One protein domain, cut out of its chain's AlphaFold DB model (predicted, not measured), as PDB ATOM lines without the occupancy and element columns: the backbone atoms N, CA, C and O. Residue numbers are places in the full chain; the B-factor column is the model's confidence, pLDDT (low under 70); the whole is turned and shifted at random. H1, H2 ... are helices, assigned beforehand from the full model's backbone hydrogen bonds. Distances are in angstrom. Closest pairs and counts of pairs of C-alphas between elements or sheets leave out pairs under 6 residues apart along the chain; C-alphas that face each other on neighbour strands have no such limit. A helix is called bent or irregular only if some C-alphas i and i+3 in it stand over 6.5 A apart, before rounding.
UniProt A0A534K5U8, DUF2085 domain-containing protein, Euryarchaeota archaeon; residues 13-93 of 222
ATOM      1  N   LYS A  13     227.661 208.146 113.972       90.06
ATOM      2  CA  LYS A  13     226.873 208.293 115.214       90.06
ATOM      3  C   LYS A  13     225.623 207.408 115.218       90.06
ATOM      4  O   LYS A  13     225.293 206.842 116.250       90.06
ATOM      5  N   ALA A  14     224.955 207.282 114.070       91.31
ATOM      6  CA  ALA A  14     223.776 206.432 113.917       91.31
ATOM      7  C   ALA A  14     224.116 204.952 114.137       91.31
ATOM      8  O   ALA A  14     223.392 204.253 114.835       91.31
ATOM      9  N   LEU A  15     225.251 204.491 113.601       93.62
ATOM     10  CA  LEU A  15     225.708 203.118 113.792       93.62
ATOM     11  C   LEU A  15     226.087 202.836 115.253       93.62
ATOM     12  O   LEU A  15     225.741 201.781 115.775       93.62
ATOM     13  N   LEU A  16     226.736 203.786 115.942       94.62
ATOM     14  CA  LEU A  16     226.976 203.650 117.382       94.62
ATOM     15  C   LEU A  16     225.669 203.638 118.180       94.62
ATOM     16  O   LEU A  16     225.515 202.805 119.066       94.62
ATOM     17  N   ALA A  17     224.734 204.537 117.869       95.56
ATOM     18  CA  ALA A  17     223.437 204.581 118.535       95.56
ATOM     19  C   ALA A  17     222.684 203.255 118.368       95.56
ATOM     20  O   ALA A  17     222.167 202.735 119.350       95.56
ATOM     21  N   LEU A  18     222.700 202.667 117.165       96.50
ATOM     22  CA  LEU A  18     222.136 201.343 116.911       96.50
ATOM     23  C   LEU A  18     222.765 200.275 117.816       96.50
ATOM     24  O   LEU A  18     222.032 199.525 118.455       96.50
ATOM     25  N   LEU A  19     224.101 200.219 117.905       97.19
ATOM     26  CA  LEU A  19     224.778 199.261 118.783       97.19
ATOM     27  C   LEU A  19     224.402 199.479 120.251       97.19
ATOM     28  O   LEU A  19     224.101 198.518 120.944       97.19
ATOM     29  N   VAL A  20     224.398 200.726 120.730       97.88
ATOM     30  CA  VAL A  20     224.058 201.037 122.126       97.88
ATOM     31  C   VAL A  20     222.618 200.641 122.437       97.88
ATOM     32  O   VAL A  20     222.383 199.984 123.446       97.88
ATOM     33  N   VAL A  21     221.664 200.982 121.569       97.19
ATOM     34  CA  VAL A  21     220.255 200.596 121.737       97.19
ATOM     35  C   VAL A  21     220.117 199.076 121.766       97.19
ATOM     36  O   VAL A  21     219.458 198.541 122.656       97.19
ATOM     37  N   ASN A  22     220.780 198.371 120.847       97.25
ATOM     38  CA  ASN A  22     220.711 196.915 120.783       97.25
ATOM     39  C   ASN A  22     221.381 196.242 121.995       97.25
ATOM     40  O   ASN A  22     220.855 195.259 122.513       97.25
ATOM     41  N   LEU A  23     222.490 196.792 122.502       98.25
ATOM     42  CA  LEU A  23     223.141 196.327 123.730       98.25
ATOM     43  C   LEU A  23     222.256 196.553 124.954       98.25
ATOM     44  O   LEU A  23     222.096 195.636 125.752       98.25
ATOM     45  N   VAL A  24     221.658 197.740 125.095       98.38
ATOM     46  CA  VAL A  24     220.741 198.047 126.202       98.38
ATOM     47  C   VAL A  24     219.546 197.104 126.172       98.38
ATOM     48  O   VAL A  24     219.229 196.509 127.198       98.38
ATOM     49  N   TRP A  25     218.925 196.907 125.008       98.12
ATOM     50  CA  TRP A  25     217.850 195.931 124.841       98.12
ATOM     51  C   TRP A  25     218.299 194.516 125.226       98.12
ATOM     52  O   TRP A  25     217.681 193.888 126.083       98.12
ATOM     53  N   THR A  26     219.423 194.047 124.674       98.38
ATOM     54  CA  THR A  26     219.949 192.698 124.935       98.38
ATOM     55  C   THR A  26     220.216 192.489 126.422       98.38
ATOM     56  O   THR A  26     219.751 191.512 126.992       98.38
ATOM     57  N   LEU A  27     220.909 193.425 127.076       98.50
ATOM     58  CA  LEU A  27     221.166 193.375 128.516       98.50
ATOM     59  C   LEU A  27     219.865 193.403 129.319       98.50
ATOM     60  O   LEU A  27     219.753 192.714 130.332       98.50
ATOM     61  N   SER A  28     218.866 194.155 128.855       98.62
ATOM     62  CA  SER A  28     217.595 194.275 129.561       98.62
ATOM     63  C   SER A  28     216.834 192.953 129.622       98.62
ATOM     64  O   SER A  28     216.231 192.659 130.652       98.62
ATOM     65  N   LEU A  29     216.931 192.118 128.581       98.25
ATOM     66  CA  LEU A  29     216.349 190.772 128.556       98.25
ATOM     67  C   LEU A  29     216.919 189.867 129.656       98.25
ATOM     68  O   LEU A  29     216.172 189.095 130.255       98.25
ATOM     69  N   PHE A  30     218.220 189.975 129.946       98.44
ATOM     70  CA  PHE A  30     218.869 189.215 131.022       98.44
ATOM     71  C   PHE A  30     218.601 189.817 132.400       98.44
ATOM     72  O   PHE A  30     218.442 189.078 133.366       98.44
ATOM     73  N   CYS A  31     218.545 191.145 132.507       98.50
ATOM     74  CA  CYS A  31     218.361 191.831 133.782       98.50
ATOM     75  C   CYS A  31     216.910 191.793 134.280       98.50
ATOM     76  O   CYS A  31     216.690 191.655 135.481       98.50
ATOM     77  N   ALA A  32     215.914 191.912 133.394       98.19
ATOM     78  CA  ALA A  32     214.504 192.022 133.781       98.19
ATOM     79  C   ALA A  32     214.004 190.872 134.686       98.19
ATOM     80  O   ALA A  32     213.392 191.187 135.712       98.19
ATOM     81  N   PRO A  33     214.325 189.585 134.429       98.25
ATOM     82  CA  PRO A  33     213.952 188.477 135.318       98.25
ATOM     83  C   PRO A  33     214.445 188.610 136.768       98.25
ATOM     84  O   PRO A  33     213.796 188.109 137.687       98.25
ATOM     85  N   PHE A  34     215.570 189.299 137.000       98.38
ATOM     86  CA  PHE A  34     216.119 189.553 138.341       98.38
ATOM     87  C   PHE A  34     215.487 190.763 139.043       98.38
ATOM     88  O   PHE A  34     215.726 190.980 140.227       98.38
ATOM     89  N   THR A  35     214.686 191.561 138.332       98.12
ATOM     90  CA  THR A  35     214.010 192.752 138.883       98.12
ATOM     91  C   THR A  35     212.569 192.490 139.324       98.12
ATOM     92  O   THR A  35     211.876 193.413 139.751       98.12
ATOM     93  N   VAL A  36     212.117 191.239 139.229       97.88
ATOM     94  CA  VAL A  36     210.785 190.776 139.642       97.88
ATOM     95  C   VAL A  36     210.918 189.606 140.626       97.88
ATOM     96  O   VAL A  36     211.982 188.974 140.666       97.88
ATOM     97  N   PRO A  37     209.891 189.314 141.448       97.94
ATOM     98  CA  PRO A  37     209.943 188.191 142.377       97.94
ATOM     99  C   PRO A  37     210.263 186.861 141.669       97.94
ATOM    100  O   PRO A  37     209.837 186.647 140.531       97.94
ATOM    101  N   PRO A  38     211.007 185.943 142.307       98.00
ATOM    102  CA  PRO A  38     211.278 184.647 141.704       98.00
ATOM    103  C   PRO A  38     209.992 183.870 141.405       98.00
ATOM    104  O   PRO A  38     209.115 183.770 142.261       98.00
ATOM    105  N   GLY A  39     209.878 183.319 140.195       96.50
ATOM    106  CA  GLY A  39     208.712 182.534 139.774       96.50
ATOM    107  C   GLY A  39     207.445 183.340 139.468       96.50
ATOM    108  O   GLY A  39     206.406 182.735 139.216       96.50
ATOM    109  N   SER A  40     207.498 184.677 139.461       96.50
ATOM    110  CA  SER A  40     206.348 185.522 139.113       96.50
ATOM    111  C   SER A  40     205.953 185.472 137.633       96.50
ATOM    112  O   SER A  40     204.828 185.822 137.295       96.50
ATOM    113  N   PHE A  41     206.860 185.057 136.743       96.38
ATOM    114  CA  PHE A  41     206.579 184.780 135.332       96.38
ATOM    115  C   PHE A  41     207.164 183.419 134.946       96.38
ATOM    116  O   PHE A  41     208.339 183.303 134.599       96.38
ATOM    117  N   ALA A  42     206.346 182.374 135.047       95.62
ATOM    118  CA  ALA A  42     206.775 180.990 134.886       95.62
ATOM    119  C   ALA A  42     205.708 180.153 134.173       95.62
ATOM    120  O   ALA A  42     204.514 180.338 134.409       95.62
ATOM    121  N   ASN A  43     206.155 179.188 133.363       95.81
ATOM    122  CA  ASN A  43     205.318 178.187 132.691       95.81
ATOM    123  C   ASN A  43     204.223 178.778 131.786       95.81
ATOM    124  O   ASN A  43     203.157 178.189 131.628       95.81
ATOM    125  N   GLN A  44     204.492 179.944 131.204       94.94
ATOM    126  CA  GLN A  44     203.589 180.638 130.298       94.94
ATOM    127  C   GLN A  44     203.784 180.170 128.850       94.94
ATOM    128  O   GLN A  44     204.843 179.658 128.467       94.94
ATOM    129  N   VAL A  45     202.722 180.299 128.059       94.38
ATOM    130  CA  VAL A  45     202.648 179.860 126.663       94.38
ATOM    131  C   VAL A  45     201.862 180.923 125.907       94.38
ATOM    132  O   VAL A  45     200.649 181.015 126.080       94.38
ATOM    133  N   GLY A  46     202.555 181.700 125.077       90.69
ATOM    134  CA  GLY A  46     201.963 182.742 124.244       90.69
ATOM    135  C   GLY A  46     201.941 182.395 122.756       90.69
ATOM    136  O   GLY A  46     202.494 181.390 122.291       90.69
ATOM    137  N   GLY A  47     201.281 183.257 122.000       89.56
ATOM    138  CA  GLY A  47     201.243 183.290 120.551       89.56
ATOM    139  C   GLY A  47     202.318 184.197 119.958       89.56
ATOM    140  O   GLY A  47     202.914 185.046 120.611       89.56
ATOM    141  N   ALA A  48     202.575 184.019 118.665       85.44
ATOM    142  CA  ALA A  48     203.510 184.857 117.925       85.44
ATOM    143  C   ALA A  48     202.995 186.288 117.756       85.44
ATOM    144  O   ALA A  48     201.909 186.470 117.209       85.44
ATOM    145  N   ASN A  49     203.835 187.286 118.038       87.75
ATOM    146  CA  ASN A  49     203.584 188.689 117.685       87.75
ATOM    147  C   ASN A  49     202.265 189.257 118.249       87.75
ATOM    148  O   ASN A  49     201.589 190.050 117.588       87.75
ATOM    149  N   VAL A  50     201.883 188.823 119.448       90.56
ATOM    150  CA  VAL A  50     200.668 189.238 120.159       90.56
ATOM    151  C   VAL A  50     201.016 189.587 121.605       90.56
ATOM    152  O   VAL A  50     202.116 189.292 122.057       90.56
ATOM    153  N   ILE A  51     200.114 190.280 122.305       91.50
ATOM    154  CA  ILE A  51     200.276 190.587 123.730       91.50
ATOM    155  C   ILE A  51     199.265 189.737 124.515       91.50
ATOM    156  O   ILE A  51     198.083 190.076 124.529       91.50
ATOM    157  N   ASP A  52     199.713 188.655 125.152       90.44
ATOM    158  CA  ASP A  52     198.864 187.600 125.723       90.44
ATOM    159  C   ASP A  52     198.837 187.564 127.255       90.44
ATOM    160  O   ASP A  52     197.815 187.227 127.853       90.44
ATOM    161  N   HIS A  53     199.931 187.930 127.924       93.19
ATOM    162  CA  HIS A  53     200.044 187.829 129.393       93.19
ATOM    163  C   HIS A  53     200.100 189.192 130.099       93.19
ATOM    164  O   HIS A  53     200.733 189.352 131.148       93.19
ATOM    165  N   GLU A  54     199.404 190.185 129.534       92.50
ATOM    166  CA  GLU A  54     199.392 191.564 130.035       92.50
ATOM    167  C   GLU A  54     199.047 191.654 131.521       92.50
ATOM    168  O   GLU A  54     199.690 192.381 132.284       92.50
ATOM    169  N   THR A  55     198.088 190.837 131.943       94.75
ATOM    170  CA  THR A  55     197.633 190.723 133.329       94.75
ATOM    171  C   THR A  55     198.755 190.372 134.308       94.75
ATOM    172  O   THR A  55     198.649 190.708 135.486       94.75
ATOM    173  N   ILE A  56     199.846 189.749 133.845       94.81
ATOM    174  CA  ILE A  56     200.994 189.378 134.673       94.81
ATOM    175  C   ILE A  56     201.976 190.548 134.788       94.81
ATOM    176  O   ILE A  56     202.189 191.057 135.890       94.81
ATOM    177  N   TRP A  57     202.568 191.035 133.692       92.19
ATOM    178  CA  TRP A  57     203.588 192.094 133.798       92.19
ATOM    179  C   TRP A  57     203.033 193.474 134.135       92.19
ATOM    180  O   TRP A  57     203.796 194.332 134.588       92.19
ATOM    181  N   GLN A  58     201.725 193.709 134.010       95.50
ATOM    182  CA  GLN A  58     201.107 194.895 134.608       95.50
ATOM    183  C   GLN A  58     201.288 194.949 136.133       95.50
ATOM    184  O   GLN A  58     201.232 196.036 136.708       95.50
ATOM    185  N   THR A  59     201.571 193.825 136.797       96.56
ATOM    186  CA  THR A  59     201.915 193.800 138.229       96.56
ATOM    187  C   THR A  59     203.385 194.132 138.499       96.56
ATOM    188  O   THR A  59     203.752 194.461 139.626       96.56
ATOM    189  N   PHE A  60     204.242 194.096 137.474       97.56
ATOM    190  CA  PHE A  60     205.674 194.337 137.619       97.56
ATOM    191  C   PHE A  60     206.008 195.834 137.694       97.56
ATOM    192  O   PHE A  60     205.244 196.676 137.193       97.56
ATOM    193  N   PRO A  61     207.180 196.187 138.267       97.44
ATOM    194  CA  PRO A  61     207.745 197.526 138.153       97.44
ATOM    195  C   PRO A  61     207.876 197.959 136.691       97.44
ATOM    196  O   PRO A  61     208.071 197.127 135.805       97.44
ATOM    197  N   LEU A  62     207.829 199.272 136.443       97.69
ATOM    198  CA  LEU A  62     207.769 199.847 135.091       97.69
ATOM    199  C   LEU A  62     208.842 199.299 134.137       97.69
ATOM    200  O   LEU A  62     208.542 199.011 132.983       97.69
ATOM    201  N   TYR A  63     210.074 199.133 134.625       98.12
ATOM    202  CA  TYR A  63     211.175 198.592 133.834       98.12
ATOM    203  C   TYR A  63     210.884 197.166 133.345       98.12
ATOM    204  O   TYR A  63     210.816 196.938 132.141       98.12
ATOM    205  N   ALA A  64     210.647 196.221 134.259       98.06
ATOM    206  CA  ALA A  64     210.334 194.841 133.898       98.06
ATOM    207  C   ALA A  64     209.055 194.755 133.062       98.06
ATOM    208  O   ALA A  64     209.027 194.020 132.081       98.06
ATOM    209  N   ARG A  65     208.036 195.556 133.398       97.81
ATOM    210  CA  ARG A  65     206.802 195.658 132.620       97.81
ATOM    211  C   ARG A  65     207.091 195.965 131.160       97.81
ATOM    212  O   ARG A  65     206.671 195.205 130.302       97.81
ATOM    213  N   ALA A  66     207.850 197.024 130.885       97.62
ATOM    214  CA  ALA A  66     208.192 197.408 129.520       97.62
ATOM    215  C   ALA A  66     208.940 196.291 128.775       97.62
ATOM    216  O   ALA A  66     208.595 195.979 127.637       97.62
ATOM    217  N   ILE A  67     209.928 195.659 129.416       98.19
ATOM    218  CA  ILE A  67     210.713 194.590 128.783       98.19
ATOM    219  C   ILE A  67     209.854 193.354 128.493       98.19
ATOM    220  O   ILE A  67     209.918 192.830 127.384       98.19
ATOM    221  N   TYR A  68     209.028 192.911 129.444       97.12
ATOM    222  CA  TYR A  68     208.124 191.774 129.242       97.12
ATOM    223  C   TYR A  68     207.029 192.076 128.217       97.12
ATOM    224  O   TYR A  68     206.744 191.212 127.401       97.12
ATOM    225  N   THR A  69     206.490 193.300 128.180       96.12
ATOM    226  CA  THR A  69     205.515 193.716 127.157       96.12
ATOM    227  C   THR A  69     206.111 193.693 125.751       96.12
ATOM    228  O   THR A  69     205.497 193.157 124.834       96.12
ATOM    229  N   ILE A  70     207.306 194.262 125.561       95.81
ATOM    230  CA  ILE A  70     207.964 194.257 124.246       95.81
ATOM    231  C   ILE A  70     208.356 192.826 123.860       95.81
ATOM    232  O   ILE A  70     208.170 192.438 122.712       95.81
ATOM    233  N   GLY A  71     208.870 192.041 124.810       95.69
ATOM    234  CA  GLY A  71     209.234 190.647 124.574       95.69
ATOM    235  C   GLY A  71     208.042 189.793 124.145       95.69
ATOM    236  O   GLY A  71     208.161 189.034 123.187       95.69
ATOM    237  N   ASP A  72     206.891 189.971 124.790       94.56
ATOM    238  CA  ASP A  72     205.642 189.293 124.435       94.56
ATOM    239  C   ASP A  72     205.169 189.680 123.032       94.56
ATOM    240  O   ASP A  72     205.012 188.829 122.167       94.56
ATOM    241  N   ALA A  73     205.147 190.980 122.729       93.88
ATOM    242  CA  ALA A  73     204.784 191.472 121.403       93.88
ATOM    243  C   ALA A  73     205.700 190.973 120.263       93.88
ATOM    244  O   ALA A  73     205.346 191.118 119.095       93.88
ATOM    245  N   GLN A  74     206.889 190.439 120.562       93.00
ATOM    246  CA  GLN A  74     207.865 189.976 119.570       93.00
ATOM    247  C   GLN A  74     208.024 188.452 119.522       93.00
ATOM    248  O   GLN A  74     208.477 187.910 118.514       93.00
ATOM    249  N   CYS A  75     207.713 187.756 120.612       92.12
ATOM    250  CA  CYS A  75     208.039 186.354 120.820       92.12
ATOM    251  C   CYS A  75     206.791 185.573 121.212       92.12
ATOM    252  O   CYS A  75     205.826 186.123 121.696       92.12
ATOM    253  N   HIS A  76     206.835 184.251 121.082       87.38
ATOM    254  CA  HIS A  76     205.726 183.394 121.508       87.38
ATOM    255  C   HIS A  76     205.726 183.127 123.028       87.38
ATOM    256  O   HIS A  76     204.950 182.317 123.509       87.38
ATOM    257  N   GLN A  77     206.673 183.703 123.784       89.25
ATOM    258  CA  GLN A  77     206.898 183.454 125.221       89.25
ATOM    259  C   GLN A  77     206.654 182.000 125.682       89.25
ATOM    260  O   GLN A  77     206.011 181.741 126.694       89.25
ATOM    261  N   LEU A  78     207.186 181.028 124.937       93.44
ATOM    262  CA  LEU A  78     207.025 179.607 125.244       93.44
ATOM    263  C   LEU A  78     208.028 179.192 126.325       93.44
ATOM    264  O   LEU A  78     209.238 179.201 126.081       93.44
ATOM    265  N   TYR A  79     207.548 178.790 127.505       95.31
ATOM    266  CA  TYR A  79     208.417 178.478 128.649       95.31
ATOM    267  C   TYR A  79     209.464 177.388 128.356       95.31
ATOM    268  O   TYR A  79     210.595 177.468 128.831       95.31
ATOM    269  N   TYR A  80     209.109 176.387 127.543       94.62
ATOM    270  CA  TYR A  80     209.974 175.261 127.157       94.62
ATOM    271  C   TYR A  80     210.956 175.605 126.025       94.62
ATOM    272  O   TYR A  80     211.767 174.771 125.613       94.62
ATOM    273  N   ARG A  81     210.871 176.830 125.494       94.81
ATOM    274  CA  ARG A  81     211.823 177.401 124.536       94.81
ATOM    275  C   ARG A  81     212.621 178.552 125.127       94.81
ATOM    276  O   ARG A  81     213.357 179.186 124.385       94.81
ATOM    277  N   SER A  82     212.431 178.870 126.404       96.62
ATOM    278  CA  SER A  82     212.990 180.058 127.042       96.62
ATOM    279  C   SER A  82     214.057 179.666 128.049       96.62
ATOM    280  O   SER A  82     213.915 178.679 128.770       96.62
ATOM    281  N   PHE A  83     215.096 180.488 128.165       97.38
ATOM    282  CA  PHE A  83     215.991 180.393 129.310       97.38
ATOM    283  C   PHE A  83     215.267 180.811 130.587       97.38
ATOM    284  O   PHE A  83     214.352 181.637 130.566       97.38
ATOM    285  N   TRP A  84     215.729 180.263 131.706       97.75
ATOM    286  CA  TRP A  84     215.183 180.536 133.026       97.75
ATOM    287  C   TRP A  84     216.210 181.272 133.875       97.75
ATOM    288  O   TRP A  84     217.310 180.775 134.108       97.75
ATOM    289  N   LEU A  85     215.839 182.461 134.344       98.25
ATOM    290  CA  LEU A  85     216.665 183.334 135.173       98.25
ATOM    291  C   LEU A  85     215.848 183.757 136.391       98.25
ATOM    292  O   LEU A  85     214.698 184.161 136.253       98.25
ATOM    293  N   ASN A  86     216.424 183.660 137.591       98.06
ATOM    294  CA  ASN A  86     215.716 183.974 138.841       98.06
ATOM    295  C   ASN A  86     214.389 183.196 139.014       98.06
ATOM    296  O   ASN A  86     213.423 183.717 139.556       98.06
ATOM    297  N   GLY A  87     214.291 181.970 138.488       97.62
ATOM    298  CA  GLY A  87     213.040 181.198 138.500       97.62
ATOM    299  C   GLY A  87     211.942 181.730 137.569       97.62
ATOM    300  O   GLY A  87     210.839 181.202 137.594       97.62
ATOM    301  N   ASN A  88     212.233 182.737 136.745       98.12
ATOM    302  CA  ASN A  88     211.334 183.276 135.733       98.12
ATOM    303  C   ASN A  88     211.804 182.856 134.338       98.12
ATOM    304  O   ASN A  88     213.007 182.854 134.066       98.12
ATOM    305  N   GLN A  89     210.876 182.550 133.432       96.62
ATOM    306  CA  GLN A  89     211.233 182.438 132.018       96.62
ATOM    307  C   GLN A  89     211.614 183.831 131.480       96.62
ATOM    308  O   GLN A  89     211.057 184.858 131.894       96.62
ATOM    309  N   MET A  90     212.603 183.881 130.590       97.31
ATOM    310  CA  MET A  90     213.040 185.131 129.969       97.31
ATOM    311  C   MET A  90     211.907 185.792 129.157       97.31
ATOM    312  O   MET A  90     210.986 185.105 128.711       97.31
ATOM    313  N   PRO A  91     211.972 187.119 128.925       96.69
ATOM    314  CA  PRO A  91     210.951 187.849 128.164       96.69
ATOM    315  C   PRO A  91     210.766 187.371 126.717       96.69
ATOM    316  O   PRO A  91     209.737 187.655 126.108       96.69
ATOM    317  N   ILE A  92     211.767 186.680 126.166       97.00
ATOM    318  CA  ILE A  92     211.777 186.083 124.828       97.00
ATOM    319  C   ILE A  92     212.446 184.702 124.875       97.00
ATOM    320  O   ILE A  92     213.133 184.365 125.843       97.00
ATOM    321  N   ASP A  93     212.282 183.926 123.806       95.62
ATOM    322  CA  ASP A  93     212.813 182.570 123.697       95.62
ATOM    323  C   ASP A  93     214.342 182.524 123.478       95.62
ATOM    324  O   ASP A  93     215.019 183.529 123.235       95.62
TER     325      ASP A  93
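AT A GLANCE: This is residues 13 to 93 of the 222 residues of the protein "DUF2085 domain-containing protein" of Euryarchaeota archaeon (UniProt A0A534K5U8). A long helix, H1, sticks out with residues 13 to 24 like a handle from a small compact head, in which the end of H1 meets H3 about perpendicular, short H2 sits on H3, and two long stretches with no named element, residues 36 to 53 and 75 to 93, make up much of the rest. The printed part has 81 residues with three named helices, in the order H1, H2, H3, and no named strand. The class is all helix, though under half of the residues, 40 of 81, are in named elements. The whole is compact, with a radius of gyration of the C-alphas of 12.6 A, yet elongated in outline through the handle, spanning 40 by 25 by 21 A.

HOW THE PARTS SIT: H1, residues 13 to 35, is the longest helix and has a kink of 37 degrees near residue 29; it is irregular, but only just, with C-alphas 30 and 33 6.6 A apart. H1 touches H3, residues 62 to 74, with its residues 28 to 35 alone, against residues 63 to 68 of H3. Their closest C-alphas are those of Ala 32 and Ala 64, 5.0 A apart, and their lines are about perpendicular at 73 degrees. H2, residues 54 to 57, touches residues 64 to 69 of H3; the closest C-alphas are those of Trp 57 and Arg 65, 4.9 A apart. H1 and H2 are apart. Every O i to N i+4 pair is within hydrogen-bond range in H3, 16 of 19 are in H1, and H2 is too short for such a pair. Outside the helices, residues 84 to 85 pair with residues 88 to 89, antiparallel.

IN THESE COORDINATES: H1 measures 31.1 A from C-alpha 13 at (226.873, 208.293, 115.214) to C-alpha 35 at (214.010, 192.752, 138.883). H3 measures 18.4 A and ends with C-alpha 74 at (207.865, 189.976, 119.570). H2 has four residues, from Glu 54 to Trp 57.

THE WHOLE: The two C-alphas farthest apart are those of Lys 13 and Asn 43, 40.9 A. Without residues 13 to 24, which stand free, the body has 69 residues, spans 25 by 22 by 22 A and has a radius of gyration of 10.2 A. The link from H1 to H2, 18 residues, is long, and the link from H2 to H3, 4 residues, is tight. The printed part has no cut. The mean pLDDT of the printed part is 95.6, and no printed residue is under 70 in this predicted model.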